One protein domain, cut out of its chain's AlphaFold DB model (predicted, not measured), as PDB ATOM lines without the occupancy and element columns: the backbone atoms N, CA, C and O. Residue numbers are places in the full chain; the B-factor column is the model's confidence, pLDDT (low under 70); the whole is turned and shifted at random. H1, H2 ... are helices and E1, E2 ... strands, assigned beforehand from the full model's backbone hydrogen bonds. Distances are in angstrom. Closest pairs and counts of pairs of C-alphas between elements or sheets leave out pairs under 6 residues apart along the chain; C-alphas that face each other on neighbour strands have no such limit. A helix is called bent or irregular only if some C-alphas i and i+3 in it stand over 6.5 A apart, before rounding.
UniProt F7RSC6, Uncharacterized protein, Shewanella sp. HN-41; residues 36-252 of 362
ATOM      1  N   GLU A  36      -2.065  33.999  27.961       53.09
ATOM      2  CA  GLU A  36      -2.170  33.753  29.404       53.09
ATOM      3  C   GLU A  36      -3.649  33.774  29.810       53.09
ATOM      4  O   GLU A  36      -4.466  34.519  29.264       53.09
ATOM      5  N   ASN A  37      -4.018  32.898  30.738       51.66
ATOM      6  CA  ASN A  37      -5.359  32.877  31.287       51.66
ATOM      7  C   ASN A  37      -5.388  33.620  32.630       51.66
ATOM      8  O   ASN A  37      -5.164  33.012  33.677       51.66
ATOM      9  N   ASP A  38      -5.734  34.910  32.591       44.09
ATOM     10  CA  ASP A  38      -5.813  35.799  33.766       44.09
ATOM     11  C   ASP A  38      -6.709  35.256  34.894       44.09
ATOM     12  O   ASP A  38      -6.574  35.641  36.055       44.09
ATOM     13  N   THR A  39      -7.648  34.354  34.575       45.91
ATOM     14  CA  THR A  39      -8.506  33.677  35.556       45.91
ATOM     15  C   THR A  39      -8.292  32.164  35.496       45.91
ATOM     16  O   THR A  39      -8.877  31.492  34.644       45.91
ATOM     17  N   PRO A  40      -7.498  31.575  36.406       48.59
ATOM     18  CA  PRO A  40      -7.260  30.142  36.417       48.59
ATOM     19  C   PRO A  40      -8.554  29.337  36.478       48.59
ATOM     20  O   PRO A  40      -9.353  29.477  37.402       48.59
ATOM     21  N   MET A  41      -8.753  28.471  35.492       53.19
ATOM     22  CA  MET A  41      -9.932  27.616  35.413       53.19
ATOM     23  C   MET A  41      -9.557  26.169  35.685       53.19
ATOM     24  O   MET A  41      -8.540  25.674  35.200       53.19
ATOM     25  N   HIS A  42     -10.401  25.479  36.447       51.38
ATOM     26  CA  HIS A  42     -10.171  24.092  36.826       51.38
ATOM     27  C   HIS A  42     -10.132  23.189  35.584       51.38
ATOM     28  O   HIS A  42     -11.010  23.264  34.727       51.38
ATOM     29  N   VAL A  43      -9.148  22.297  35.490       50.62
ATOM     30  CA  VAL A  43      -8.907  21.458  34.299       50.62
ATOM     31  C   VAL A  43     -10.125  20.640  33.834       50.62
ATOM     32  O   VAL A  43     -10.342  20.478  32.638       50.62
ATOM     33  N   THR A  44     -10.986  20.193  34.756       49.66
ATOM     34  CA  THR A  44     -12.204  19.417  34.428       49.66
ATOM     35  C   THR A  44     -13.302  20.235  33.747       49.66
ATOM     36  O   THR A  44     -14.244  19.672  33.198       49.66
ATOM     37  N   THR A  45     -13.204  21.563  33.790       47.91
ATOM     38  CA  THR A  45     -14.192  22.471  33.194       47.91
ATOM     39  C   THR A  45     -13.933  22.727  31.719       47.91
ATOM     40  O   THR A  45     -14.788  23.292  31.040       47.91
ATOM     41  N   ALA A  46     -12.768  22.299  31.232       47.12
ATOM     42  CA  ALA A  46     -12.183  22.907  30.066       47.12
ATOM     43  C   ALA A  46     -12.456  22.189  28.741       47.12
ATOM     44  O   ALA A  46     -12.509  22.881  27.733       47.12
ATOM     45  N   TRP A  47     -12.704  20.869  28.684       55.12
ATOM     46  CA  TRP A  47     -12.594  20.174  27.386       55.12
ATOM     47  C   TRP A  47     -13.596  19.048  27.111       55.12
ATOM     48  O   TRP A  47     -13.815  18.162  27.934       55.12
ATOM     49  N   GLN A  48     -14.125  19.068  25.879       44.25
ATOM     50  CA  GLN A  48     -14.804  17.956  25.193       44.25
ATOM     51  C   GLN A  48     -14.278  17.743  23.749       44.25
ATOM     52  O   GLN A  48     -14.980  17.207  22.894       44.25
ATOM     53  N   GLY A  49     -13.034  18.145  23.466       43.25
ATOM     54  CA  GLY A  49     -12.374  17.954  22.169       43.25
ATOM     55  C   GLY A  49     -11.083  17.141  22.302       43.25
ATOM     56  O   GLY A  49     -10.200  17.530  23.054       43.25
ATOM     57  N   ALA A  50     -11.003  16.047  21.541       47.38
ATOM     58  CA  ALA A  50      -9.880  15.125  21.321       47.38
ATOM     59  C   ALA A  50      -9.599  14.027  22.374       47.38
ATOM     60  O   ALA A  50      -9.307  14.266  23.545       47.38
ATOM     61  N   GLU A  51      -9.559  12.784  21.878       52.53
ATOM     62  CA  GLU A  51      -9.018  11.593  22.550       52.53
ATOM     63  C   GLU A  51      -7.601  11.810  23.117       52.53
ATOM     64  O   GLU A  51      -7.239  11.169  24.101       52.53
ATOM     65  N   GLY A  52      -6.829  12.755  22.560       53.19
ATOM     66  CA  GLY A  52      -5.470  13.090  23.005       53.19
ATOM     67  C   GLY A  52      -5.381  13.628  24.439       53.19
ATOM     68  O   GLY A  52      -4.406  13.354  25.131       53.19
ATOM     69  N   ALA A  53      -6.421  14.314  24.928       61.06
ATOM     70  CA  ALA A  53      -6.449  14.879  26.281       61.06
ATOM     71  C   ALA A  53      -7.021  13.924  27.339       61.06
ATOM     72  O   ALA A  53      -6.826  14.128  28.539       61.06
ATOM     73  N   LYS A  54      -7.767  12.900  26.902       68.62
ATOM     74  CA  LYS A  54      -8.575  12.047  27.782       68.62
ATOM     75  C   LYS A  54      -7.721  11.372  28.849       68.62
ATOM     76  O   LYS A  54      -8.069  11.428  30.021       68.62
ATOM     77  N   LYS A  55      -6.577  10.815  28.446       75.00
ATOM     78  CA  LYS A  55      -5.644  10.156  29.364       75.00
ATOM     79  C   LYS A  55      -5.159  11.106  30.460       75.00
ATOM     80  O   LYS A  55      -5.244  10.767  31.629       75.00
ATOM     81  N   LEU A  56      -4.719  12.310  30.091       78.00
ATOM     82  CA  LEU A  56      -4.245  13.307  31.052       78.00
ATOM     83  C   LEU A  56      -5.343  13.698  32.056       78.00
ATOM     84  O   LEU A  56      -5.081  13.843  33.247       78.00
ATOM     85  N   ILE A  57      -6.583  13.850  31.588       76.44
ATOM     86  CA  ILE A  57      -7.731  14.167  32.447       76.44
ATOM     87  C   ILE A  57      -8.057  12.999  33.381       76.44
ATOM     88  O   ILE A  57      -8.299  13.215  34.569       76.44
ATOM     89  N   ASP A  58      -8.066  11.776  32.859       82.38
ATOM     90  CA  ASP A  58      -8.299  10.570  33.647       82.38
ATOM     91  C   ASP A  58      -7.226  10.434  34.735       82.38
ATOM     92  O   ASP A  58      -7.569  10.246  35.902       82.38
ATOM     93  N   ASP A  59      -5.957  10.657  34.393       86.00
ATOM     94  CA  ASP A  59      -4.832  10.650  35.329       86.00
ATOM     95  C   ASP A  59      -4.992  11.739  36.414       86.00
ATOM     96  O   ASP A  59      -4.875  11.458  37.609       86.00
ATOM     97  N   ILE A  60      -5.369  12.970  36.043       85.69
ATOM     98  CA  ILE A  60      -5.673  14.060  36.991       85.69
ATOM     99  C   ILE A  60      -6.844  13.696  37.922       85.69
ATOM    100  O   ILE A  60      -6.804  13.979  39.127       85.69
ATOM    101  N   ASN A  61      -7.897  13.076  37.384       84.94
ATOM    102  CA  ASN A  61      -9.055  12.636  38.158       84.94
ATOM    103  C   ASN A  61      -8.681  11.495  39.110       84.94
ATOM    104  O   ASN A  61      -9.148  11.478  40.250       84.94
ATOM    105  N   LEU A  62      -7.824  10.565  38.688       88.25
ATOM    106  CA  LEU A  62      -7.288   9.511  39.547       88.25
ATOM    107  C   LEU A  62      -6.446  10.099  40.682       88.25
ATOM    108  O   LEU A  62      -6.669   9.744  41.839       88.25
ATOM    109  N   CYS A  63      -5.578  11.075  40.398       88.81
ATOM    110  CA  CYS A  63      -4.812  11.768  41.436       88.81
ATOM    111  C   CYS A  63      -5.705  12.448  42.483       88.81
ATOM    112  O   CYS A  63      -5.380  12.420  43.670       88.81
ATOM    113  N   SER A  64      -6.861  12.995  42.083       86.25
ATOM    114  CA  SER A  64      -7.813  13.611  43.025       86.25
ATOM    115  C   SER A  64      -8.391  12.611  44.036       86.25
ATOM    116  O   SER A  64      -8.769  12.988  45.144       86.25
ATOM    117  N   LYS A  65      -8.423  11.320  43.676       85.94
ATOM    118  CA  LYS A  65      -8.966  10.230  44.499       85.94
ATOM    119  C   LYS A  65      -7.942   9.623  45.459       85.94
ATOM    120  O   LYS A  65      -8.334   8.838  46.318       85.94
ATOM    121  N   VAL A  66      -6.659   9.994  45.367       83.00
ATOM    122  CA  VAL A  66      -5.590   9.474  46.247       83.00
ATOM    123  C   VAL A  66      -5.834   9.806  47.729       83.00
ATOM    124  O   VAL A  66      -5.390   9.091  48.620       83.00
ATOM    125  N   VAL A  67      -6.626  10.839  48.023       68.69
ATOM    126  CA  VAL A  67      -7.029  11.178  49.400       68.69
ATOM    127  C   VAL A  67      -7.858  10.056  50.059       68.69
ATOM    128  O   VAL A  67      -7.879   9.941  51.279       68.69
ATOM    129  N   ALA A  68      -8.497   9.187  49.265       68.50
ATOM    130  CA  ALA A  68      -9.275   8.038  49.739       68.50
ATOM    131  C   ALA A  68      -8.490   6.706  49.727       68.50
ATOM    132  O   ALA A  68      -9.086   5.648  49.928       68.50
ATOM    133  N   GLY A  69      -7.173   6.732  49.474       71.69
ATOM    134  CA  GLY A  69      -6.311   5.548  49.478       71.69
ATOM    135  C   GLY A  69      -5.274   5.528  48.354       71.69
ATOM    136  O   GLY A  69      -5.134   6.463  47.574       71.69
ATOM    137  N   LYS A  70      -4.543   4.418  48.250       85.00
ATOM    138  CA  LYS A  70      -3.523   4.201  47.218       85.00
ATOM    139  C   LYS A  70      -4.166   4.164  45.819       85.00
ATOM    140  O   LYS A  70      -5.098   3.389  45.614       85.00
ATOM    141  N   GLN A  71      -3.678   4.962  44.868       88.69
ATOM    142  CA  GLN A  71      -4.139   4.938  43.466       88.69
ATOM    143  C   GLN A  71      -2.972   4.719  42.513       88.69
ATOM    144  O   GLN A  71      -1.906   5.293  42.715       88.69
ATOM    145  N   SER A  72      -3.198   3.935  41.460       86.69
ATOM    146  CA  SER A  72      -2.210   3.715  40.405       86.69
ATOM    147  C   SER A  72      -2.475   4.651  39.232       86.69
ATOM    148  O   SER A  72      -3.574   4.648  38.678       86.69
ATOM    149  N   VAL A  73      -1.477   5.443  38.851       85.56
ATOM    150  CA  VAL A  73      -1.524   6.346  37.697       85.56
ATOM    151  C   VAL A  73      -0.295   6.079  36.841       85.56
ATOM    152  O   VAL A  73       0.830   6.095  37.336       85.56
ATOM    153  N   GLY A  74      -0.505   5.739  35.566       82.81
ATOM    154  CA  GLY A  74       0.587   5.328  34.675       82.81
ATOM    155  C   GLY A  74       1.368   4.093  35.154       82.81
ATOM    156  O   GLY A  74       2.533   3.942  34.801       82.81
ATOM    157  N   GLY A  75       0.758   3.229  35.976       85.31
ATOM    158  CA  GLY A  75       1.411   2.053  36.568       85.31
ATOM    159  C   GLY A  75       2.279   2.350  37.797       85.31
ATOM    160  O   GLY A  75       2.941   1.445  38.301       85.31
ATOM    161  N   VAL A  76       2.280   3.593  38.284       88.56
ATOM    162  CA  VAL A  76       2.947   3.990  39.528       88.56
ATOM    163  C   VAL A  76       1.895   4.246  40.590       88.56
ATOM    164  O   VAL A  76       0.909   4.942  40.355       88.56
ATOM    165  N   ASP A  77       2.118   3.698  41.777       90.69
ATOM    166  CA  ASP A  77       1.191   3.868  42.877       90.69
ATOM    167  C   ASP A  77       1.521   5.090  43.733       90.69
ATOM    168  O   ASP A  77       2.631   5.241  44.244       90.69
ATOM    169  N   TYR A  78       0.507   5.911  43.979       90.25
ATOM    170  CA  TYR A  78       0.597   7.114  44.787       90.25
ATOM    171  C   TYR A  78      -0.254   6.992  46.044       90.25
ATOM    172  O   TYR A  78      -1.387   6.513  46.014       90.25
ATOM    173  N   VAL A  79       0.305   7.472  47.155       88.69
ATOM    174  CA  VAL A  79      -0.367   7.585  48.463       88.69
ATOM    175  C   VAL A  79      -0.704   9.033  48.828       88.69
ATOM    176  O   VAL A  79      -1.384   9.275  49.815       88.69
ATOM    177  N   GLN A  80      -0.238  10.000  48.028       87.94
ATOM    178  CA  GLN A  80      -0.529  11.428  48.172       87.94
ATOM    179  C   GLN A  80      -0.904  12.030  46.812       87.94
ATOM    180  O   GLN A  80      -0.181  11.849  45.826       87.94
ATOM    181  N   SER A  81      -2.013  12.773  46.761       88.62
ATOM    182  CA  SER A  81      -2.509  13.417  45.534       88.62
ATOM    183  C   SER A  81      -1.507  14.421  44.969       88.62
ATOM    184  O   SER A  81      -1.321  14.489  43.761       88.62
ATOM    185  N   THR A  82      -0.808  15.156  45.834       88.62
ATOM    186  CA  THR A  82       0.205  16.152  45.454       88.62
ATOM    187  C   THR A  82       1.352  15.524  44.668       88.62
ATOM    188  O   THR A  82       1.675  15.993  43.579       88.62
ATOM    189  N   LYS A  83       1.901  14.398  45.144       89.62
ATOM    190  CA  LYS A  83       2.953  13.653  44.431       89.62
ATOM    191  C   LYS A  83       2.461  13.106  43.093       89.62
ATOM    192  O   LYS A  83       3.177  13.188  42.101       89.62
ATOM    193  N   CYS A  84       1.226  12.607  43.067       90.88
ATOM    194  CA  CYS A  84       0.579  12.150  41.844       90.88
ATOM    195  C   CYS A  84       0.471  13.291  40.819       90.88
ATOM    196  O   CYS A  84       0.965  13.157  39.704       90.88
ATOM    197  N   TYR A  85      -0.044  14.463  41.206       91.81
ATOM    198  CA  TYR A  85      -0.115  15.618  40.307       91.81
ATOM    199  C   TYR A  85       1.261  16.059  39.807       91.81
ATOM    200  O   TYR A  85       1.430  16.261  38.610       91.81
ATOM    201  N   LEU A  86       2.262  16.160  40.684       90.88
ATOM    202  CA  LEU A  86       3.611  16.569  40.283       90.88
ATOM    203  C   LEU A  86       4.296  15.582  39.328       90.88
ATOM    204  O   LEU A  86       5.158  16.009  38.571       90.88
ATOM    205  N   SER A  87       3.919  14.299  39.337       90.69
ATOM    206  CA  SER A  87       4.412  13.326  38.347       90.69
ATOM    207  C   SER A  87       3.795  13.496  36.956       90.69
ATOM    208  O   SER A  87       4.436  13.166  35.963       90.69
ATOM    209  N   ILE A  88       2.566  14.016  36.887       89.50
ATOM    210  CA  ILE A  88       1.860  14.278  35.627       89.50
ATOM    211  C   ILE A  88       2.345  15.590  35.012       89.50
ATOM    212  O   ILE A  88       2.480  15.707  33.797       89.50
ATOM    213  N   LEU A  89       2.587  16.596  35.851       90.62
ATOM    214  CA  LEU A  89       3.125  17.878  35.422       90.62
ATOM    215  C   LEU A  89       4.624  17.693  35.156       90.62
ATOM    216  O   LEU A  89       5.437  17.748  36.071       90.62
ATOM    217  N   THR A  90       4.995  17.408  33.914       88.06
ATOM    218  CA  THR A  90       6.367  17.054  33.523       88.06
ATOM    219  C   THR A  90       7.289  18.262  33.464       88.06
ATOM    220  O   THR A  90       8.435  18.206  33.919       88.06
ATOM    221  N   ASP A  91       6.761  19.398  33.033       89.69
ATOM    222  CA  ASP A  91       7.529  20.574  32.654       89.69
ATOM    223  C   ASP A  91       7.555  21.617  33.767       89.69
ATOM    224  O   ASP A  91       6.729  21.621  34.687       89.69
ATOM    225  N   SER A  92       8.566  22.480  33.741       90.56
ATOM    226  CA  SER A  92       8.618  23.664  34.593       90.56
ATOM    227  C   SER A  92       9.370  24.778  33.901       90.56
ATOM    228  O   SER A  92      10.463  24.566  33.381       90.56
ATOM    229  N   ASP A  93       8.793  25.965  33.934       88.88
ATOM    230  CA  ASP A  93       9.331  27.139  33.277       88.88
ATOM    231  C   ASP A  93       8.990  28.413  34.050       88.88
ATOM    232  O   ASP A  93       8.228  28.424  35.023       88.88
ATOM    233  N   THR A  94       9.638  29.500  33.648       84.56
ATOM    234  CA  THR A  94       9.316  30.854  34.091       84.56
ATOM    235  C   THR A  94       9.176  31.720  32.857       84.56
ATOM    236  O   THR A  94      10.125  31.868  32.090       84.56
ATOM    237  N   GLU A  95       7.983  32.259  32.668       83.06
ATOM    238  CA  GLU A  95       7.628  33.128  31.558       83.06
ATOM    239  C   GLU A  95       7.525  34.567  32.062       83.06
ATOM    240  O   GLU A  95       7.117  34.828  33.197       83.06
ATOM    241  N   MET A  96       7.927  35.501  31.210       79.00
ATOM    242  CA  MET A  96       7.840  36.932  31.462       79.00
ATOM    243  C   MET A  96       6.932  37.540  30.401       79.00
ATOM    244  O   MET A  96       7.162  37.354  29.204       79.00
ATOM    245  N   PHE A  97       5.932  38.293  30.837       77.94
ATOM    246  CA  PHE A  97       5.022  39.024  29.970       77.94
ATOM    247  C   PHE A  97       5.173  40.517  30.205       77.94
ATOM    248  O   PHE A  97       5.465  40.977  31.311       77.94
ATOM    249  N   TYR A  98       4.966  41.268  29.134       75.50
ATOM    250  CA  TYR A  98       5.022  42.712  29.143       75.50
ATOM    251  C   TYR A  98       3.836  43.270  28.381       75.50
ATOM    252  O   TYR A  98       3.538  42.819  27.270       75.50
ATOM    253  N   ARG A  99       3.197  44.272  28.974       77.25
ATOM    254  CA  ARG A  99       2.059  44.965  28.395       77.25
ATOM    255  C   ARG A  99       2.198  46.465  28.610       77.25
ATOM    256  O   ARG A  99       2.355  46.938  29.733       77.25
ATOM    257  N   ASP A 100       2.109  47.214  27.517       77.31
ATOM    258  CA  ASP A 100       1.938  48.665  27.550       77.31
ATOM    259  C   ASP A 100       0.475  48.979  27.885       77.31
ATOM    260  O   ASP A 100      -0.428  48.684  27.103       77.31
ATOM    261  N   LEU A 101       0.235  49.558  29.063       78.19
ATOM    262  CA  LEU A 101      -1.110  49.887  29.543       78.19
ATOM    263  C   LEU A 101      -1.707  51.101  28.815       78.19
ATOM    264  O   LEU A 101      -2.897  51.380  28.958       78.19
ATOM    265  N   ASN A 102      -0.899  51.838  28.048       75.38
ATOM    266  CA  ASN A 102      -1.357  52.924  27.191       75.38
ATOM    267  C   ASN A 102      -1.739  52.438  25.781       75.38
ATOM    268  O   ASN A 102      -2.355  53.201  25.035       75.38
ATOM    269  N   ALA A 103      -1.382  51.208  25.395       64.94
ATOM    270  CA  ALA A 103      -1.703  50.647  24.087       64.94
ATOM    271  C   ALA A 103      -3.039  49.885  24.112       64.94
ATOM    272  O   ALA A 103      -3.303  49.080  24.997       64.94
ATOM    273  N   SER A 104      -3.873  50.091  23.089       43.59
ATOM    274  CA  SER A 104      -5.183  49.431  22.936       43.59
ATOM    275  C   SER A 104      -5.102  47.928  22.617       43.59
ATOM    276  O   SER A 104      -6.134  47.283  22.454       43.59
ATOM    277  N   ALA A 105      -3.895  47.377  22.471       46.91
ATOM    278  CA  ALA A 105      -3.641  45.985  22.127       46.91
ATOM    279  C   ALA A 105      -2.490  45.443  22.981       46.91
ATOM    280  O   ALA A 105      -1.533  46.168  23.255       46.91
ATOM    281  N   ASP A 106      -2.564  44.167  23.359       43.31
ATOM    282  CA  ASP A 106      -1.481  43.466  24.051       43.31
ATOM    283  C   ASP A 106      -0.282  43.344  23.108       43.31
ATOM    284  O   ASP A 106      -0.223  42.481  22.229       43.31
ATOM    285  N   VAL A 107       0.662  44.275  23.239       40.56
ATOM    286  CA  VAL A 107       1.914  44.254  22.491       40.56
ATOM    287  C   VAL A 107       3.000  43.703  23.407       40.56
ATOM    288  O   VAL A 107       3.528  44.420  24.254       40.56
ATOM    289  N   GLN A 108       3.382  42.444  23.188       46.66
ATOM    290  CA  GLN A 108       4.698  41.953  23.594       46.66
ATOM    291  C   GLN A 108       5.745  42.630  22.704       46.66
ATOM    292  O   GLN A 108       6.094  42.133  21.636       46.66
ATOM    293  N   ALA A 109       6.185  43.823  23.092       41.16
ATOM    294  CA  ALA A 109       7.300  44.490  22.438       41.16
ATOM    295  C   ALA A 109       8.606  44.127  23.160       41.16
ATOM    296  O   ALA A 109       8.629  44.136  24.394       41.16
ATOM    297  N   PRO A 110       9.715  43.891  22.436       43.19
ATOM    298  CA  PRO A 110      11.034  43.912  23.043       43.19
ATOM    299  C   PRO A 110      11.266  45.309  23.606       43.19
ATOM    300  O   PRO A 110      11.199  46.314  22.890       43.19
ATOM    301  N   ILE A 111      11.517  45.382  24.904       51.22
ATOM    302  CA  ILE A 111      11.709  46.649  25.590       51.22
ATOM    303  C   ILE A 111      13.124  47.127  25.282       51.22
ATOM    304  O   ILE A 111      14.091  46.733  25.928       51.22
ATOM    305  N   VAL A 112      13.253  47.997  24.285       48.62
ATOM    306  CA  VAL A 112      14.452  48.824  24.148       48.62
ATOM    307  C   VAL A 112      14.292  49.993  25.122       48.62
ATOM    308  O   VAL A 112      13.371  50.796  24.993       48.62
ATOM    309  N   SER A 113      15.186  50.065  26.108       53.56
ATOM    310  CA  SER A 113      15.200  50.955  27.286       53.56
ATOM    311  C   SER A 113      15.156  52.474  27.023       53.56
ATOM    312  O   SER A 113      15.231  53.263  27.962       53.56
ATOM    313  N   SER A 114      15.035  52.923  25.771       46.03
ATOM    314  CA  SER A 114      15.289  54.313  25.374       46.03
ATOM    315  C   SER A 114      14.058  55.144  24.988       46.03
ATOM    316  O   SER A 114      14.227  56.320  24.674       46.03
ATOM    317  N   LYS A 115      12.825  54.604  25.012       53.66
ATOM    318  CA  LYS A 115      11.601  55.354  24.620       53.66
ATOM    319  C   LYS A 115      10.398  55.221  25.572       53.66
ATOM    320  O   LYS A 115       9.264  55.448  25.158       53.66
ATOM    321  N   ASN A 116      10.632  54.862  26.832       62.75
ATOM    322  CA  ASN A 116       9.564  54.457  27.759       62.75
ATOM    323  C   ASN A 116       9.118  55.549  28.746       62.75
ATOM    324  O   ASN A 116       8.302  55.282  29.624       62.75
ATOM    325  N   GLU A 117       9.650  56.768  28.627       69.56
ATOM    326  CA  GLU A 117       9.338  57.850  29.563       69.56
ATOM    327  C   GLU A 117       7.852  58.241  29.509       69.56
ATOM    328  O   GLU A 117       7.273  58.392  28.430       69.56
ATOM    329  N   GLY A 118       7.229  58.388  30.681       74.62
ATOM    330  CA  GLY A 118       5.834  58.819  30.816       74.62
ATOM    331  C   GLY A 118       4.784  57.737  30.549       74.62
ATOM    332  O   GLY A 118       3.586  58.023  30.585       74.62
ATOM    333  N   ARG A 119       5.203  56.497  30.273       81.50
ATOM    334  CA  ARG A 119       4.302  55.373  29.980       81.50
ATOM    335  C   ARG A 119       4.013  54.514  31.206       81.50
ATOM    336  O   ARG A 119       4.734  54.552  32.204       81.50
ATOM    337  N   ASN A 120       2.936  53.745  31.110       84.50
ATOM    338  CA  ASN A 120       2.477  52.808  32.119       84.50
ATOM    339  C   ASN A 120       2.649  51.384  31.595       84.50
ATOM    340  O   ASN A 120       2.247  51.078  30.473       84.50
ATOM    341  N   TYR A 121       3.187  50.501  32.425       84.12
ATOM    342  CA  TYR A 121       3.467  49.126  32.030       84.12
ATOM    343  C   TYR A 121       2.981  48.130  33.058       84.12
ATOM    344  O   TYR A 121       2.938  48.410  34.254       84.12
ATOM    345  N   GLU A 122       2.662  46.944  32.570       84.94
ATOM    346  CA  GLU A 122       2.453  45.750  33.363       84.94
ATOM    347  C   GLU A 122       3.524  44.731  32.975       84.94
ATOM    348  O   GLU A 122       3.703  44.406  31.801       84.94
ATOM    349  N   ILE A 123       4.275  44.280  33.976       85.44
ATOM    350  CA  ILE A 123       5.276  43.227  33.860       85.44
ATOM    351  C   ILE A 123       4.781  42.062  34.696       85.44
ATOM    352  O   ILE A 123       4.667  42.187  35.918       85.44
ATOM    353  N   SER A 124       4.529  40.933  34.052       84.88
ATOM    354  CA  SER A 124       4.102  39.713  34.727       84.88
ATOM    355  C   SER A 124       5.218  38.682  34.664       84.88
ATOM    356  O   SER A 124       5.836  38.494  33.620       84.88
ATOM    357  N   MET A 125       5.498  38.022  35.779       87.25
ATOM    358  CA  MET A 125       6.368  36.855  35.840       87.25
ATOM    359  C   MET A 125       5.550  35.673  36.321       87.25
ATOM    360  O   MET A 125       5.100  35.653  37.468       87.25
ATOM    361  N   GLN A 126       5.409  34.673  35.466       86.88
ATOM    362  CA  GLN A 126       4.690  33.456  35.779       86.88
ATOM    363  C   GLN A 126       5.672  32.300  35.876       86.88
ATOM    364  O   GLN A 126       6.255  31.873  34.885       86.88
ATOM    365  N   TRP A 127       5.830  31.755  37.077       91.19
ATOM    366  CA  TRP A 127       6.439  30.440  37.235       91.19
ATOM    367  C   TRP A 127       5.352  29.375  37.185       91.19
ATOM    368  O   TRP A 127       4.297  29.531  37.813       91.19
ATOM    369  N   SER A 128       5.619  28.272  36.487       91.25
ATOM    370  CA  SER A 128       4.678  27.164  36.427       91.25
ATOM    371  C   SER A 128       5.330  25.789  36.506       91.25
ATOM    372  O   SER A 128       6.471  25.570  36.091       91.25
ATOM    373  N   LYS A 129       4.562  24.840  37.041       93.00
ATOM    374  CA  LYS A 129       4.768  23.404  36.864       93.00
ATOM    375  C   LYS A 129       3.595  22.912  36.029       93.00
ATOM    376  O   LYS A 129       2.448  23.057  36.454       93.00
ATOM    377  N   HIS A 130       3.861  22.406  34.833       90.56
ATOM    378  CA  HIS A 130       2.814  22.196  33.843       90.56
ATOM    379  C   HIS A 130       3.059  20.959  32.980       90.56
ATOM    380  O   HIS A 130       4.080  20.290  33.080       90.56
ATOM    381  N   THR A 131       2.077  20.646  32.154       88.56
ATOM    382  CA  THR A 131       2.190  19.740  31.019       88.56
ATOM    383  C   THR A 131       1.300  20.269  29.900       88.56
ATOM    384  O   THR A 131       0.430  21.126  30.121       88.56
ATOM    385  N   TRP A 132       1.518  19.770  28.695       81.62
ATOM    386  CA  TRP A 132       0.747  20.140  27.523       81.62
ATOM    387  C   TRP A 132      -0.243  19.035  27.182       81.62
ATOM    388  O   TRP A 132       0.100  17.856  27.179       81.62
ATOM    389  N   ILE A 133      -1.479  19.416  26.858       75.88
ATOM    390  CA  ILE A 133      -2.451  18.458  26.310       75.88
ATOM    391  C   ILE A 133      -1.952  17.916  24.964       75.88
ATOM    392  O   ILE A 133      -2.034  16.721  24.690       75.88
ATOM    393  N   VAL A 134      -1.423  18.817  24.139       71.12
ATOM    394  CA  VAL A 134      -0.707  18.521  22.900       71.12
ATOM    395  C   VAL A 134       0.556  19.361  22.934       71.12
ATOM    396  O   VAL A 134       0.469  20.577  23.099       71.12
ATOM    397  N   GLU A 135       1.721  18.728  22.824       67.94
ATOM    398  CA  GLU A 135       2.986  19.462  22.780       67.94
ATOM    399  C   GLU A 135       3.021  20.370  21.540       67.94
ATOM    400  O   GLU A 135       2.767  19.885  20.432       67.94
ATOM    401  N   PRO A 136       3.364  21.661  21.692       65.81
ATOM    402  CA  PRO A 136       3.428  22.609  20.582       65.81
ATOM    403  C   PRO A 136       4.308  22.126  19.421       65.81
ATOM    404  O   PRO A 136       3.938  22.263  18.260       65.81
ATOM    405  N   GLU A 137       5.432  21.487  19.745       65.81
ATOM    406  CA  GLU A 137       6.424  20.969  18.794       65.81
ATOM    407  C   GLU A 137       5.879  19.829  17.919       65.81
ATOM    408  O   GLU A 137       6.364  19.598  16.812       65.81
ATOM    409  N   LYS A 138       4.846  19.118  18.390       61.72
ATOM    410  CA  LYS A 138       4.226  18.013  17.649       61.72
ATOM    411  C   LYS A 138       3.225  18.495  16.603       61.72
ATOM    412  O   LYS A 138       2.914  17.724  15.704       61.72
ATOM    413  N   LEU A 139       2.751  19.741  16.667       59.97
ATOM    414  CA  LEU A 139       1.763  20.265  15.713       59.97
ATOM    415  C   LEU A 139       2.364  20.565  14.342       59.97
ATOM    416  O   LEU A 139       1.727  20.271  13.334       59.97
ATOM    417  N   ASP A 140       3.605  21.049  14.293       54.75
ATOM    418  CA  ASP A 140       4.310  21.281  13.026       54.75
ATOM    419  C   ASP A 140       4.634  19.958  12.304       54.75
ATOM    420  O   ASP A 140       4.730  19.915  11.078       54.75
ATOM    421  N   ALA A 141       4.735  18.858  13.057       52.16
ATOM    422  CA  ALA A 141       4.970  17.510  12.539       52.16
ATOM    423  C   ALA A 141       3.679  16.708  12.256       52.16
ATOM    424  O   ALA A 141       3.754  15.635  11.661       52.16
ATOM    425  N   GLN A 142       2.503  17.191  12.681       48.81
ATOM    426  CA  GLN A 142       1.222  16.465  12.633       48.81
ATOM    427  C   GLN A 142       0.188  17.096  11.687       48.81
ATOM    428  O   GLN A 142      -1.013  17.012  11.940       48.81
ATOM    429  N   GLN A 143       0.617  17.647  10.546       50.53
ATOM    430  CA  GLN A 143      -0.315  18.026   9.467       50.53
ATOM    431  C   GLN A 143      -1.173  16.845   8.945       50.53
ATOM    432  O   GLN A 143      -2.188  17.081   8.296       50.53
ATOM    433  N   ASP A 144      -0.815  15.595   9.270       44.22
ATOM    434  CA  ASP A 144      -1.496  14.372   8.815       44.22
ATOM    435  C   ASP A 144      -2.538  13.788   9.785       44.22
ATOM    436  O   ASP A 144      -3.288  12.879   9.414       44.22
ATOM    437  N   LEU A 145      -2.627  14.266  11.031       44.47
ATOM    438  CA  LEU A 145      -3.670  13.782  11.931       44.47
ATOM    439  C   LEU A 145      -4.916  14.636  11.731       44.47
ATOM    440  O   LEU A 145      -4.915  15.838  11.963       44.47
ATOM    441  N   ASN A 146      -6.003  13.982  11.328       46.12
ATOM    442  CA  ASN A 146      -7.350  14.521  11.115       46.12
ATOM    443  C   ASN A 146      -8.009  15.031  12.430       46.12
ATOM    444  O   ASN A 146      -9.204  14.838  12.672       46.12
ATOM    445  N   ILE A 147      -7.223  15.627  13.333       47.25
ATOM    446  CA  ILE A 147      -7.649  16.224  14.592       47.25
ATOM    447  C   ILE A 147      -8.316  17.544  14.223       47.25
ATOM    448  O   ILE A 147      -7.677  18.556  13.975       47.25
ATOM    449  N   LYS A 148      -9.649  17.536  14.181       49.72
ATOM    450  CA  LYS A 148     -10.481  18.710  13.860       49.72
ATOM    451  C   LYS A 148     -10.349  19.879  14.858       49.72
ATOM    452  O   LYS A 148     -11.056  20.874  14.708       49.72
ATOM    453  N   ASP A 149      -9.500  19.757  15.876       54.94
ATOM    454  CA  ASP A 149      -9.284  20.748  16.928       54.94
ATOM    455  C   ASP A 149      -7.781  20.867  17.254       54.94
ATOM    456  O   ASP A 149      -7.260  20.168  18.117       54.94
ATOM    457  N   ASN A 150      -7.080  21.756  16.544       59.94
ATOM    458  CA  ASN A 150      -5.648  22.052  16.734       59.94
ATOM    459  C   ASN A 150      -5.390  22.976  17.940       59.94
ATOM    460  O   ASN A 150      -4.480  23.807  17.922       59.94
ATOM    461  N   SER A 151      -6.237  22.904  18.964       65.06
ATOM    462  CA  SER A 151      -6.088  23.746  20.141       65.06
ATOM    463  C   SER A 151      -5.028  23.200  21.096       65.06
ATOM    464  O   SER A 151      -4.989  22.008  21.400       65.06
ATOM    465  N   ILE A 152      -4.193  24.097  21.612       72.75
ATOM    466  CA  ILE A 152      -3.107  23.800  22.543       72.75
ATOM    467  C   ILE A 152      -3.480  24.330  23.920       72.75
ATOM    468  O   ILE A 152      -3.843  25.497  24.053       72.75
ATOM    469  N   TYR A 153      -3.306  23.508  24.953       76.06
ATOM    470  CA  TYR A 153      -3.541  23.900  26.340       76.06
ATOM    471  C   TYR A 153      -2.351  23.555  27.216       76.06
ATOM    472  O   TYR A 153      -1.884  22.414  27.212       76.06
ATOM    473  N   LYS A 154      -1.928  24.534  28.016       82.38
ATOM    474  CA  LYS A 154      -0.974  24.351  29.109       82.38
ATOM    475  C   LYS A 154      -1.773  24.140  30.387       82.38
ATOM    476  O   LYS A 154      -2.521  25.024  30.816       82.38
ATOM    477  N   ILE A 155      -1.638  22.965  30.982       84.25
ATOM    478  CA  ILE A 155      -2.322  22.603  32.222       84.25
ATOM    479  C   ILE A 155      -1.290  22.521  33.326       84.25
ATOM    480  O   ILE A 155      -0.275  21.850  33.175       84.25
ATOM    481  N   GLY A 156      -1.549  23.161  34.457       90.06
ATOM    482  CA  GLY A 156      -0.600  23.118  35.551       90.06
ATOM    483  C   GLY A 156      -1.000  23.924  36.764       90.06
ATOM    484  O   GLY A 156      -2.151  24.304  36.962       90.06
ATOM    485  N   ILE A 157      -0.000  24.155  37.590       91.50
ATOM    486  CA  ILE A 157      -0.050  25.031  38.750       91.50
ATOM    487  C   ILE A 157       1.014  26.107  38.577       91.50
ATOM    488  O   ILE A 157       1.967  25.930  37.817       91.50
ATOM    489  N   GLY A 158       0.893  27.205  39.304       91.19
ATOM    490  CA  GLY A 158       1.893  28.253  39.214       91.19
ATOM    491  C   GLY A 158       1.690  29.395  40.181       91.19
ATOM    492  O   GLY A 158       0.785  29.402  41.019       91.19
ATOM    493  N   VAL A 159       2.566  30.375  40.038       89.56
ATOM    494  CA  VAL A 159       2.520  31.654  40.737       89.56
ATOM    495  C   VAL A 159       2.761  32.730  39.691       89.56
ATOM    496  O   VAL A 159       3.749  32.660  38.965       89.56
ATOM    497  N   ASN A 160       1.864  33.706  39.626       88.12
ATOM    498  CA  ASN A 160       2.002  34.886  38.789       88.12
ATOM    499  C   ASN A 160       2.281  36.107  39.680       88.12
ATOM    500  O   ASN A 160       1.551  36.384  40.637       88.12
ATOM    501  N   ILE A 161       3.364  36.811  39.376       88.88
ATOM    502  CA  ILE A 161       3.761  38.069  39.993       88.88
ATOM    503  C   ILE A 161       3.541  39.170  38.964       88.88
ATOM    504  O   ILE A 161       4.256  39.221  37.972       88.88
ATOM    505  N   VAL A 162       2.607  40.078  39.227       89.31
ATOM    506  CA  VAL A 162       2.262  41.172  38.312       89.31
ATOM    507  C   VAL A 162       2.677  42.499  38.929       89.31
ATOM    508  O   VAL A 162       2.159  42.884  39.977       89.31
ATOM    509  N   ALA A 163       3.601  43.205  38.288       88.88
ATOM    510  CA  ALA A 163       4.029  44.545  38.658       88.88
ATOM    511  C   ALA A 163       3.475  45.563  37.656       88.88
ATOM    512  O   ALA A 163       3.818  45.543  36.477       88.88
ATOM    513  N   LYS A 164       2.641  46.481  38.142       89.38
ATOM    514  CA  LYS A 164       2.161  47.644  37.395       89.38
ATOM    515  C   LYS A 164       3.000  48.848  37.768       89.38
ATOM    516  O   LYS A 164       3.076  49.198  38.944       89.38
ATOM    517  N   ILE A 165       3.606  49.473  36.774       87.06
ATOM    518  CA  ILE A 165       4.457  50.647  36.925       87.06
ATOM    519  C   ILE A 165       3.761  51.799  36.217       87.06
ATOM    520  O   ILE A 165       3.373  51.671  35.056       87.06
ATOM    521  N   TYR A 166       3.608  52.916  36.913       85.19
ATOM    522  CA  TYR A 166       2.979  54.113  36.383       85.19
ATOM    523  C   TYR A 166       4.009  55.214  36.209       85.19
ATOM    524  O   TYR A 166       4.823  55.446  37.104       85.19
ATOM    525  N   ASN A 167       3.909  55.925  35.085       78.00
ATOM    526  CA  ASN A 167       4.766  57.057  34.756       78.00
ATOM    527  C   ASN A 167       6.260  56.697  34.841       78.00
ATOM    528  O   ASN A 167       6.999  57.229  35.669       78.00
ATOM    529  N   VAL A 168       6.687  55.740  34.012       76.00
ATOM    530  CA  VAL A 168       8.070  55.252  33.995       76.00
ATOM    531  C   VAL A 168       9.054  56.395  33.757       76.00
ATOM    532  O   VAL A 168       8.928  57.146  32.789       76.00
ATOM    533  N   SER A 169      10.055  56.505  34.634       70.12
ATOM    534  CA  SER A 169      11.178  57.424  34.455       70.12
ATOM    535  C   SER A 169      12.125  56.935  33.358       70.12
ATOM    536  O   SER A 169      12.277  55.732  33.131       70.12
ATOM    537  N   THR A 170      12.820  57.857  32.700       69.12
ATOM    538  CA  THR A 170      13.831  57.538  31.686       69.12
ATOM    539  C   THR A 170      14.890  56.569  32.241       69.12
ATOM    540  O   THR A 170      15.376  56.743  33.356       69.12
ATOM    541  N   GLY A 171      15.263  55.543  31.465       67.88
ATOM    542  CA  GLY A 171      16.338  54.603  31.823       67.88
ATOM    543  C   GLY A 171      15.932  53.399  32.682       67.88
ATOM    544  O   GLY A 171      16.807  52.622  33.058       67.88
ATOM    545  N   LEU A 172      14.638  53.214  32.962       72.38
ATOM    546  CA  LEU A 172      14.131  52.011  33.626       72.38
ATOM    547  C   LEU A 172      14.255  50.779  32.710       72.38
ATOM    548  O   LEU A 172      13.708  50.725  31.605       72.38
ATOM    549  N   ASP A 173      14.994  49.791  33.190       76.12
ATOM    550  CA  ASP A 173      15.147  48.459  32.640       76.12
ATOM    551  C   ASP A 173      13.966  47.596  33.080       76.12
ATOM    552  O   ASP A 173      13.834  47.187  34.235       76.12
ATOM    553  N   LEU A 174      13.097  47.330  32.117       75.31
ATOM    554  CA  LEU A 174      11.901  46.523  32.295       75.31
ATOM    555  C   LEU A 174      12.118  45.081  31.800       75.31
ATOM    556  O   LEU A 174      11.158  44.326  31.684       75.31
ATOM    557  N   THR A 175      13.359  44.685  31.478       72.94
ATOM    558  CA  THR A 175      13.661  43.362  30.899       72.94
ATOM    559  C   THR A 175      13.323  42.211  31.837       72.94
ATOM    560  O   THR A 175      13.015  41.116  31.374       72.94
ATOM    561  N   ASN A 176      13.397  42.428  33.151       74.75
ATOM    562  CA  ASN A 176      13.014  41.436  34.145       74.75
ATOM    563  C   ASN A 176      12.666  42.085  35.493       74.75
ATOM    564  O   ASN A 176      13.134  43.174  35.826       74.75
ATOM    565  N   LEU A 177      11.859  41.381  36.293       78.19
ATOM    566  CA  LEU A 177      11.465  41.839  37.626       78.19
ATOM    567  C   LEU A 177      12.666  42.062  38.570       78.19
ATOM    568  O   LEU A 177      12.708  43.109  39.209       78.19
ATOM    569  N   PRO A 178      13.670  41.169  38.676       77.62
ATOM    570  CA  PRO A 178      14.833  41.431  39.528       77.62
ATOM    571  C   PRO A 178      15.572  42.740  39.199       77.62
ATOM    572  O   PRO A 178      15.937  43.475  40.115       77.62
ATOM    573  N   ALA A 179      15.756  43.066  37.917       76.69
ATOM    574  CA  ALA A 179      16.369  44.317  37.469       76.69
ATOM    575  C   ALA A 179      15.529  45.533  37.886       76.69
ATOM    576  O   ALA A 179      16.079  46.510  38.404       76.69
ATOM    577  N   LEU A 180      14.200  45.426  37.774       77.12
ATOM    578  CA  LEU A 180      13.266  46.443  38.253       77.12
ATOM    579  C   LEU A 180      13.443  46.719  39.759       77.12
ATOM    580  O   LEU A 180      13.505  47.881  40.158       77.12
ATOM    581  N   ALA A 181      13.604  45.689  40.603       74.00
ATOM    582  CA  ALA A 181      13.827  45.870  42.050       74.00
ATOM    583  C   ALA A 181      15.039  46.758  42.367       74.00
ATOM    584  O   ALA A 181      14.985  47.569  43.296       74.00
ATOM    585  N   PHE A 182      16.135  46.609  41.620       72.19
ATOM    586  CA  PHE A 182      17.338  47.411  41.840       72.19
ATOM    587  C   PHE A 182      17.142  48.877  41.446       72.19
ATOM    588  O   PHE A 182      17.712  49.759  42.086       72.19
ATOM    589  N   GLN A 183      16.317  49.145  40.437       75.19
ATOM    590  CA  GLN A 183      16.131  50.486  39.876       75.19
ATOM    591  C   GLN A 183      14.993  51.277  40.527       75.19
ATOM    592  O   GLN A 183      15.039  52.508  40.572       75.19
ATOM    593  N   LEU A 184      14.018  50.594  41.128       73.50
ATOM    594  CA  LEU A 184      12.996  51.228  41.967       73.50
ATOM    595  C   LEU A 184      13.593  51.931  43.197       73.50
ATOM    596  O   LEU A 184      13.012  52.888  43.683       73.50
ATOM    597  N   LYS A 185      14.785  51.528  43.666       66.75
ATOM    598  CA  LYS A 185      15.505  52.241  44.744       66.75
ATOM    599  C   LYS A 185      15.942  53.655  44.360       66.75
ATOM    600  O   LYS A 185      16.193  54.465  45.246       66.75
ATOM    601  N   ALA A 186      16.099  53.918  43.064       62.94
ATOM    602  CA  ALA A 186      16.711  55.133  42.538       62.94
ATOM    603  C   ALA A 186      15.720  56.054  41.807       62.94
ATOM    604  O   ALA A 186      16.117  57.135  41.379       62.94
ATOM    605  N   SER A 187      14.459  55.645  41.646       63.53
ATOM    606  CA  SER A 187      13.438  56.402  40.910       63.53
ATOM    607  C   SER A 187      12.228  56.717  41.791       63.53
ATOM    608  O   SER A 187      11.897  55.958  42.693       63.53
ATOM    609  N   GLU A 188      11.525  57.816  41.503       65.12
ATOM    610  CA  GLU A 188      10.230  58.157  42.127       65.12
ATOM    611  C   GLU A 188       9.053  57.344  41.542       65.12
ATOM    612  O   GLU A 188       7.886  57.732  41.655       65.12
ATOM    613  N   SER A 189       9.350  56.233  40.863       64.00
ATOM    614  CA  SER A 189       8.366  55.450  40.122       64.00
ATOM    615  C   SER A 189       7.325  54.868  41.072       64.00
ATOM    616  O   SER A 189       7.656  54.195  42.046       64.00
ATOM    617  N   ARG A 190       6.048  55.107  40.766       78.12
ATOM    618  CA  ARG A 190       4.918  54.591  41.544       78.12
ATOM    619  C   ARG A 190       4.347  53.362  40.870       78.12
ATOM    620  O   ARG A 190       4.316  53.263  39.645       78.12
ATOM    621  N   GLY A 191       3.837  52.435  41.664       86.25
ATOM    622  CA  GLY A 191       3.288  51.212  41.117       86.25
ATOM    623  C   GLY A 191       2.604  50.348  42.149       86.25
ATOM    624  O   GLY A 191       2.624  50.622  43.350       86.25
ATOM    625  N   THR A 192       2.034  49.262  41.656       90.00
ATOM    626  CA  THR A 192       1.470  48.206  42.487       90.00
ATOM    627  C   THR A 192       2.048  46.875  42.069       90.00
ATOM    628  O   THR A 192       2.235  46.627  40.881       90.00
ATOM    629  N   ILE A 193       2.260  45.993  43.027       88.88
ATOM    630  CA  ILE A 193       2.613  44.607  42.772       88.88
ATOM    631  C   ILE A 193       1.521  43.702  43.328       88.88
ATOM    632  O   ILE A 193       0.996  43.949  44.413       88.88
ATOM    633  N   SER A 194       1.133  42.682  42.576       87.62
ATOM    634  CA  SER A 194       0.163  41.673  42.988       87.62
ATOM    635  C   SER A 194       0.711  40.276  42.762       87.62
ATOM    636  O   SER A 194       1.516  40.046  41.861       87.62
ATOM    637  N   PHE A 195       0.245  39.347  43.588       85.62
ATOM    638  CA  PHE A 195       0.711  37.969  43.605       85.62
ATOM    639  C   PHE A 195      -0.483  37.041  43.559       85.62
ATOM    640  O   PHE A 195      -1.311  37.047  44.469       85.62
ATOM    641  N   ASN A 196      -0.538  36.218  42.524       85.19
ATOM    642  CA  ASN A 196      -1.636  35.304  42.289       85.19
ATOM    643  C   ASN A 196      -1.095  33.880  42.282       85.19
ATOM    644  O   ASN A 196      -0.168  33.548  41.549       85.19
ATOM    645  N   ARG A 197      -1.679  33.019  43.111       86.62
ATOM    646  CA  ARG A 197      -1.417  31.579  43.072       86.62
ATOM    647  C   ARG A 197      -2.412  30.939  42.121       86.62
ATOM    648  O   ARG A 197      -3.602  31.236  42.169       86.62
ATOM    649  N   ILE A 198      -1.928  30.025  41.296       86.31
ATOM    650  CA  ILE A 198      -2.726  29.316  40.309       86.31
ATOM    651  C   ILE A 198      -2.721  27.835  40.664       86.31
ATOM    652  O   ILE A 198      -1.699  27.166  40.544       86.31
ATOM    653  N   GLY A 199      -3.857  27.313  41.126       84.31
ATOM    654  CA  GLY A 199      -3.987  25.885  41.421       84.31
ATOM    655  C   GLY A 199      -3.153  25.379  42.607       84.31
ATOM    656  O   GLY A 199      -3.026  24.169  42.775       84.31
ATOM    657  N   ILE A 200      -2.604  26.271  43.438       87.19
ATOM    658  CA  ILE A 200      -1.839  25.939  44.650       87.19
ATOM    659  C   ILE A 200      -2.613  26.450  45.863       87.19
ATOM    660  O   ILE A 200      -2.806  27.656  46.007       87.19
ATOM    661  N   ASN A 201      -3.046  25.538  46.733       83.25
ATOM    662  CA  ASN A 201      -3.764  25.859  47.965       83.25
ATOM    663  C   ASN A 201      -3.114  25.167  49.168       83.25
ATOM    664  O   ASN A 201      -2.391  24.185  49.022       83.25
ATOM    665  N   GLY A 202      -3.410  25.665  50.366       78.38
ATOM    666  CA  GLY A 202      -2.907  25.116  51.623       78.38
ATOM    667  C   GLY A 202      -2.562  26.229  52.603       78.38
ATOM    668  O   GLY A 202      -2.130  27.308  52.188       78.38
ATOM    669  N   LYS A 203      -2.726  25.958  53.901       75.12
ATOM    670  CA  LYS A 203      -2.559  26.955  54.975       75.12
ATOM    671  C   LYS A 203      -1.191  27.638  54.923       75.12
ATOM    672  O   LYS A 203      -1.099  28.855  55.034       75.12
ATOM    673  N   VAL A 204      -0.131  26.867  54.686       70.75
ATOM    674  CA  VAL A 204       1.247  27.381  54.617       70.75
ATOM    675  C   VAL A 204       1.436  28.308  53.412       70.75
ATOM    676  O   VAL A 204       2.056  29.363  53.518       70.75
ATOM    677  N   THR A 205       0.833  27.974  52.272       70.62
ATOM    678  CA  THR A 205       0.934  28.804  51.061       70.62
ATOM    679  C   THR A 205       0.160  30.124  51.177       70.62
ATOM    680  O   THR A 205       0.565  31.116  50.572       70.62
ATOM    681  N   GLU A 206      -0.913  30.171  51.977       73.81
ATOM    682  CA  GLU A 206      -1.670  31.402  52.269       73.81
ATOM    683  C   GLU A 206      -0.867  32.389  53.121       73.81
ATOM    684  O   GLU A 206      -0.959  33.597  52.913       73.81
ATOM    685  N   LEU A 207      -0.032  31.876  54.030       70.69
ATOM    686  CA  LEU A 207       0.860  32.697  54.852       70.69
ATOM    687  C   LEU A 207       1.996  33.322  54.036       70.69
ATOM    688  O   LEU A 207       2.450  34.418  54.356       70.69
ATOM    689  N   ILE A 208       2.453  32.639  52.983       75.44
ATOM    690  CA  ILE A 208       3.525  33.135  52.108       75.44
ATOM    691  C   ILE A 208       2.994  34.212  51.157       75.44
ATOM    692  O   ILE A 208       3.651  35.232  50.959       75.44
ATOM    693  N   PHE A 209       1.793  34.015  50.605       70.75
ATOM    694  CA  PHE A 209       1.171  34.953  49.674       70.75
ATOM    695  C   PHE A 209      -0.283  35.244  50.040       70.75
ATOM    696  O   PHE A 209      -1.191  34.564  49.545       70.75
ATOM    697  N   PRO A 210      -0.539  36.320  50.801       58.47
ATOM    698  CA  PRO A 210      -1.903  36.722  51.126       58.47
ATOM    699  C   PRO A 210      -2.737  37.224  49.927       58.47
ATOM    700  O   PRO A 210      -3.843  37.702  50.129       58.47
ATOM    701  N   GLY A 211      -2.265  37.127  48.675       59.84
ATOM    702  CA  GLY A 211      -3.043  37.490  47.476       59.84
ATOM    703  C   GLY A 211      -3.379  38.982  47.353       59.84
ATOM    704  O   GLY A 211      -4.178  39.371  46.508       59.84
ATOM    705  N   VAL A 212      -2.798  39.826  48.207       65.19
ATOM    706  CA  VAL A 212      -3.080  41.263  48.259       65.19
ATOM    707  C   VAL A 212      -2.103  42.046  47.396       65.19
ATOM    708  O   VAL A 212      -0.900  41.773  47.389       65.19
ATOM    709  N   SER A 213      -2.630  43.048  46.695       74.81
ATOM    710  CA  SER A 213      -1.801  44.032  46.012       74.81
ATOM    711  C   SER A 213      -1.121  44.941  47.034       74.81
ATOM    712  O   SER A 213      -1.744  45.387  47.999       74.81
ATOM    713  N   LYS A 214       0.169  45.195  46.830       82.56
ATOM    714  CA  LYS A 214       0.995  46.078  47.653       82.56
ATOM    715  C   LYS A 214       1.597  47.176  46.790       82.56
ATOM    716  O   LYS A 214       1.647  47.059  45.567       82.56
ATOM    717  N   GLU A 215       2.095  48.222  47.434       87.88
ATOM    718  CA  GLU A 215       2.939  49.211  46.771       87.88
ATOM    719  C   GLU A 215       4.159  48.528  46.138       87.88
ATOM    720  O   GLU A 215       4.785  47.643  46.739       87.88
ATOM    721  N   LEU A 216       4.465  48.919  44.902       87.06
ATOM    722  CA  LEU A 216       5.645  48.449  44.199       87.06
ATOM    723  C   LEU A 216       6.887  49.077  44.837       87.06
ATOM    724  O   LEU A 216       7.192  50.243  44.615       87.06
ATOM    725  N   SER A 217       7.614  48.273  45.603       86.31
ATOM    726  CA  SER A 217       8.881  48.647  46.222       86.31
ATOM    727  C   SER A 217       9.902  47.513  46.087       86.31
ATOM    728  O   SER A 217       9.519  46.359  45.847       86.31
ATOM    729  N   PRO A 218      11.203  47.801  46.261       84.50
ATOM    730  CA  PRO A 218      12.242  46.775  46.299       84.50
ATOM    731  C   PRO A 218      11.949  45.679  47.331       84.50
ATOM    732  O   PRO A 218      12.165  44.501  47.060       84.50
ATOM    733  N   GLU A 219      11.416  46.050  48.496       86.12
ATOM    734  CA  GLU A 219      11.058  45.125  49.571       86.12
ATOM    735  C   GLU A 219       9.870  44.245  49.177       86.12
ATOM    736  O   GLU A 219       9.929  43.029  49.360       86.12
ATOM    737  N   SER A 220       8.811  44.825  48.600       87.81
ATOM    738  CA  SER A 220       7.644  44.067  48.132       87.81
ATOM    739  C   SER A 220       8.024  43.078  47.026       87.81
ATOM    740  O   SER A 220       7.530  41.951  47.010       87.81
ATOM    741  N   LEU A 221       8.928  43.467  46.121       86.25
ATOM    742  CA  LEU A 221       9.403  42.589  45.057       86.25
ATOM    743  C   LEU A 221      10.357  41.503  45.579       86.25
ATOM    744  O   LEU A 221      10.258  40.353  45.164       86.25
ATOM    745  N   ALA A 222      11.232  41.816  46.536       85.44
ATOM    746  CA  ALA A 222      12.064  40.806  47.189       85.44
ATOM    747  C   ALA A 222      11.211  39.771  47.942       85.44
ATOM    748  O   ALA A 222      11.450  38.571  47.813       85.44
ATOM    749  N   GLN A 223      10.174  40.220  48.661       86.75
ATOM    750  CA  GLN A 223       9.193  39.336  49.306       86.75
ATOM    751  C   GLN A 223       8.477  38.440  48.288       86.75
ATOM    752  O   GLN A 223       8.240  37.267  48.570       86.75
ATOM    753  N   ALA A 224       8.163  38.969  47.104       87.50
ATOM    754  CA  ALA A 224       7.566  38.197  46.022       87.50
ATOM    755  C   ALA A 224       8.436  37.022  45.581       87.50
ATOM    756  O   ALA A 224       7.975  35.886  45.478       87.50
ATOM    757  N   LEU A 225       9.704  37.326  45.301       87.31
ATOM    758  CA  LEU A 225      10.670  36.378  44.765       87.31
ATOM    759  C   LEU A 225      11.031  35.318  45.811       87.31
ATOM    760  O   LEU A 225      11.081  34.133  45.489       87.31
ATOM    761  N   ASP A 226      11.206  35.727  47.068       87.38
ATOM    762  CA  ASP A 226      11.401  34.811  48.197       87.38
ATOM    763  C   ASP A 226      10.180  33.898  48.393       87.38
ATOM    764  O   ASP A 226      10.312  32.681  48.533       87.38
ATOM    765  N   GLY A 227       8.967  34.453  48.321       87.62
ATOM    766  CA  GLY A 227       7.746  33.661  48.399       87.62
ATOM    767  C   GLY A 227       7.639  32.625  47.278       87.62
ATOM    768  O   GLY A 227       7.204  31.497  47.520       87.62
ATOM    769  N   LEU A 228       8.075  32.971  46.062       88.44
ATOM    770  CA  LEU A 228       8.055  32.063  44.920       88.44
ATOM    771  C   LEU A 228       8.974  30.865  45.177       88.44
ATOM    772  O   LEU A 228       8.553  29.721  45.009       88.44
ATOM    773  N   GLN A 229      10.196  31.120  45.649       87.56
ATOM    774  CA  GLN A 229      11.152  30.074  46.019       87.56
ATOM    775  C   GLN A 229      10.611  29.189  47.145       87.56
ATOM    776  O   GLN A 229      10.715  27.964  47.082       87.56
ATOM    777  N   LYS A 230       9.971  29.788  48.155       88.25
ATOM    778  CA  LYS A 230       9.330  29.038  49.242       88.25
ATOM    779  C   LYS A 230       8.224  28.129  48.725       88.25
ATOM    780  O   LYS A 230       8.193  26.968  49.114       88.25
ATOM    781  N   ILE A 231       7.355  28.607  47.827       86.25
ATOM    782  CA  ILE A 231       6.345  27.752  47.188       86.25
ATOM    783  C   ILE A 231       7.011  26.598  46.439       86.25
ATOM    784  O   ILE A 231       6.605  25.456  46.629       86.25
ATOM    785  N   GLN A 232       8.042  26.868  45.635       87.81
ATOM    786  CA  GLN A 232       8.750  25.822  44.893       87.81
ATOM    787  C   GLN A 232       9.304  24.734  45.819       87.81
ATOM    788  O   GLN A 232       9.136  23.555  45.531       87.81
ATOM    789  N   ILE A 233       9.907  25.109  46.951       87.00
ATOM    790  CA  ILE A 233      10.418  24.158  47.952       87.00
ATOM    791  C   ILE A 233       9.272  23.377  48.600       87.00
ATOM    792  O   ILE A 233       9.336  22.152  48.736       87.00
ATOM    793  N   LEU A 234       8.214  24.081  48.996       86.50
ATOM    794  CA  LEU A 234       7.070  23.511  49.694       86.50
ATOM    795  C   LEU A 234       6.362  22.449  48.853       86.50
ATOM    796  O   LEU A 234       6.030  21.392  49.381       86.50
ATOM    797  N   LEU A 235       6.228  22.659  47.540       85.94
ATOM    798  CA  LEU A 235       5.605  21.693  46.626       85.94
ATOM    799  C   LEU A 235       6.189  20.279  46.722       85.94
ATOM    800  O   LEU A 235       5.464  19.311  46.507       85.94
ATOM    801  N   TYR A 236       7.474  20.149  47.056       83.12
ATOM    802  CA  TYR A 236       8.155  18.857  47.154       83.12
ATOM    803  C   TYR A 236       8.365  18.363  48.586       83.12
ATOM    804  O   TYR A 236       8.753  17.209  48.768       83.12
ATOM    805  N   SER A 237       8.147  19.213  49.590       80.56
ATOM    806  CA  SER A 237       8.523  18.931  50.981       80.56
ATOM    807  C   SER A 237       7.350  18.852  51.953       80.56
ATOM    808  O   SER A 237       7.503  18.226  52.998       80.56
ATOM    809  N   ASP A 238       6.201  19.442  51.623       71.81
ATOM    810  CA  ASP A 238       5.078  19.582  52.548       71.81
ATOM    811  C   ASP A 238       3.895  18.681  52.162       71.81
ATOM    812  O   ASP A 238       3.517  18.565  50.993       71.81
ATOM    813  N   GLU A 239       3.294  18.050  53.168       68.62
ATOM    814  CA  GLU A 239       2.121  17.191  53.019       68.62
ATOM    815  C   GLU A 239       0.803  17.988  53.035       68.62
ATOM    816  O   GLU A 239      -0.205  17.502  52.520       68.62
ATOM    817  N   ASP A 240       0.813  19.229  53.541       77.25
ATOM    818  CA  ASP A 240      -0.377  20.082  53.697       77.25
ATOM    819  C   ASP A 240      -0.721  20.914  52.447       77.25
ATOM    820  O   ASP A 240      -1.666  21.718  52.446       77.25
ATOM    821  N   ILE A 241       0.031  20.745  51.360       84.19
ATOM    822  CA  ILE A 241      -0.253  21.425  50.097       84.19
ATOM    823  C   ILE A 241      -1.272  20.637  49.300       84.19
ATOM    824  O   ILE A 241      -1.095  19.456  49.005       84.19
ATOM    825  N   VAL A 242      -2.302  21.345  48.851       86.06
ATOM    826  CA  VAL A 242      -3.343  20.818  47.980       86.06
ATOM    827  C   VAL A 242      -3.197  21.433  46.595       86.06
ATOM    828  O   VAL A 242      -3.401  22.635  46.398       86.06
ATOM    829  N   LEU A 243      -2.891  20.585  45.615       89.44
ATOM    830  CA  LEU A 243      -2.798  20.982  44.213       89.44
ATOM    831  C   LEU A 243      -4.129  20.796  43.493       89.44
ATOM    832  O   LEU A 243      -4.812  19.786  43.657       89.44
ATOM    833  N   LYS A 244      -4.475  21.782  42.668       87.88
ATOM    834  CA  LYS A 244      -5.624  21.776  41.763       87.88
ATOM    835  C   LYS A 244      -5.176  22.294  40.394       87.88
ATOM    836  O   LYS A 244      -5.327  23.490  40.127       87.88
ATOM    837  N   PRO A 245      -4.594  21.429  39.541       87.06
ATOM    838  CA  PRO A 245      -4.154  21.831  38.213       87.06
ATOM    839  C   PRO A 245      -5.257  22.565  37.441       87.06
ATOM    840  O   PRO A 245      -6.431  22.183  37.456       87.06
ATOM    841  N   SER A 246      -4.865  23.652  36.795       82.56
ATOM    842  CA  SER A 246      -5.735  24.596  36.104       82.56
ATOM    843  C   SER A 246      -5.188  24.890  34.709       82.56
ATOM    844  O   SER A 246      -4.019  24.637  34.421       82.56
ATOM    845  N   VAL A 247      -6.032  25.422  33.829       78.88
ATOM    846  CA  VAL A 247      -5.593  25.907  32.515       78.88
ATOM    847  C   VAL A 247      -4.806  27.198  32.724       78.88
ATOM    848  O   VAL A 247      -5.388  28.219  33.096       78.88
ATOM    849  N   LEU A 248      -3.492  27.134  32.501       77.69
ATOM    850  CA  LEU A 248      -2.575  28.270  32.630       77.69
ATOM    851  C   LEU A 248      -2.652  29.209  31.419       77.69
ATOM    852  O   LEU A 248      -2.337  30.388  31.521       77.69
ATOM    853  N   GLY A 249      -3.132  28.683  30.296       74.44
ATOM    854  CA  GLY A 249      -3.281  29.410  29.044       74.44
ATOM    855  C   GLY A 249      -3.317  28.455  27.858       74.44
ATOM    856  O   GLY A 249      -3.282  27.224  28.019       74.44
ATOM    857  N   TYR A 250      -3.448  29.026  26.667       71.81
ATOM    858  CA  TYR A 250      -3.854  28.275  25.489       71.81
ATOM    859  C   TYR A 250      -3.465  28.946  24.163       71.81
ATOM    860  O   TYR A 250      -3.246  30.156  24.096       71.81
ATOM    861  N   LYS A 251      -3.448  28.150  23.088       67.88
ATOM    862  CA  LYS A 251      -3.445  28.603  21.688       67.88
ATOM    863  C   LYS A 251      -4.640  27.980  20.989       67.88
ATOM    864  O   LYS A 251      -4.750  26.760  20.922       67.88
ATOM    865  N   LEU A 252      -5.528  28.810  20.459       60.91
ATOM    866  CA  LEU A 252      -6.603  28.336  19.594       60.91
ATOM    867  C   LEU A 252      -6.114  28.369  18.142       60.91
ATOM    868  O   LEU A 252      -5.377  29.291  17.787       60.91
TER     869      LEU A 252
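AT A GLANCE: This is residues 36 to 252 of the 362 residues of an uncharacterized protein of Shewanella sp. HN-41 (UniProt F7RSC6). Four long strands, E4, E5, E6 and E7, stand side by side as a slab, with the long helix H6 running along one face and the short H4 packed on the beginning of H6. At the other end of the slab E5 and E6 bend sharply, and the bent part of E6 pairs with E8, which pairs with E1; H2 packs at this bend, H1 packs on H2, and the small hairpin of E2 and E3 packs on H1. The printed part has 217 residues, with six named helices and eight named strands in the order E1 H1 E2 E3 H2 E4 E5 H3 E6 H4 E7 H5 H6 E8, and its class is mixed, helices and strands. The large sheet is branched and twisted, and its neighbour pairs are antiparallel. The whole is compact, with a radius of gyration of the C-alphas of 19.5 A, and flat, spanning 56 by 44 by 23 A.

HOW THE PARTS SIT: Begin with E6, residues 152 to 166, which bends by 95 degrees at residue 156 and has three neighbours. On one side of it find E5, residues 121 to 132, with N 157 and O 129 2.9 A apart; E5 itself bends by 81 degrees at residue 129. On the other side are E7, residues 190 to 198, with N 160 and O 196 at 2.8 A, and E8, residues 246 to 251, with N 154 and O 249 at 3.0 A. The pairing is staggered: residues 152 to 156 of E6 pair with E8, and residues 158 to 166 with E7. E4, residues 91 to 100, forms a hairpin with E5, N 95 and O 126 being 2.8 A apart, and E1, residues 36 to 42, pairs with E8 through N 247 and O 41 at 2.9 A. H6, residues 218 to 237, lies over E6 and E7 at a height over the sheet of 10.0 A, along the strands at 11 degrees to E6 on the local plane. With residues 218 to 222 alone it touches H4, residues 177 to 184, where the closest C-alphas, of Ala 181 and Pro 218, are 4.6 A apart; H4 only grazes the sheet. H5, residues 203 to 208, is not on the sheet and makes a helical hairpin with H6, the closest C-alphas being those of Ile 208 and Gly 227 at 5.6 A. At the bend, H2, residues 81 to 88, is on the sheet, and its closest C-alphas to E5 are those of Ile 88 and Thr 131 at 7.2 A. H1, residues 51 to 68, touches H2 at a shallow tilt of 23 degrees, opposite ways, with the C-alphas of Cys 63 and Ser 81 closest at 5.0 A. After H1 in the chain, look for the hairpin of E2, residues 71 to 73, and E3, residues 76 to 78, with N 73 and O 76 at 2.9 A; the closest C-alphas of H1 and E2 are those of Asp 59 and Val 73 at 5.9 A. H3, residues 136 to 139, touches no helix and only grazes the large sheet. Every O i to N i+4 pair is within hydrogen-bond range in H2, H4 and H5, against 8 of 14 in H1 and 15 of 16 in H6; H3 is too short for such a pair.

IN THESE COORDINATES: Find C-alpha 152 at (-3.107, 23.800, 22.543); from there E6 runs 33.9 A to C-alpha 166 at (2.979, 54.113, 36.383). E5 is 29.5 A long, E4 29.1 A and E7 26.4 A, while E8 is 15.1 A and E1 14.6 A. H6 starts at C-alpha 218, at (12.242, 46.775, 46.299), and runs 28.5 A. H1 is 27.4 A long and irregular, C-alphas 52 and 55 being 7.0 A apart. H2, H4, H5, H3, E2 and E3 are shorter.

THE WHOLE: The two C-alphas farthest apart are those of Gly 69 and Ser 114, at 58.5 A. The printed part has no cut. Look for its two long links at residues 101 to 120, between E4 and E5, and at residues 140 to 151, between H3 and E6. The mean pLDDT of the printed part is 74.7, and 66 residues are under 70, among them residues 36 to 54, 103 to 117 and 135 to 151.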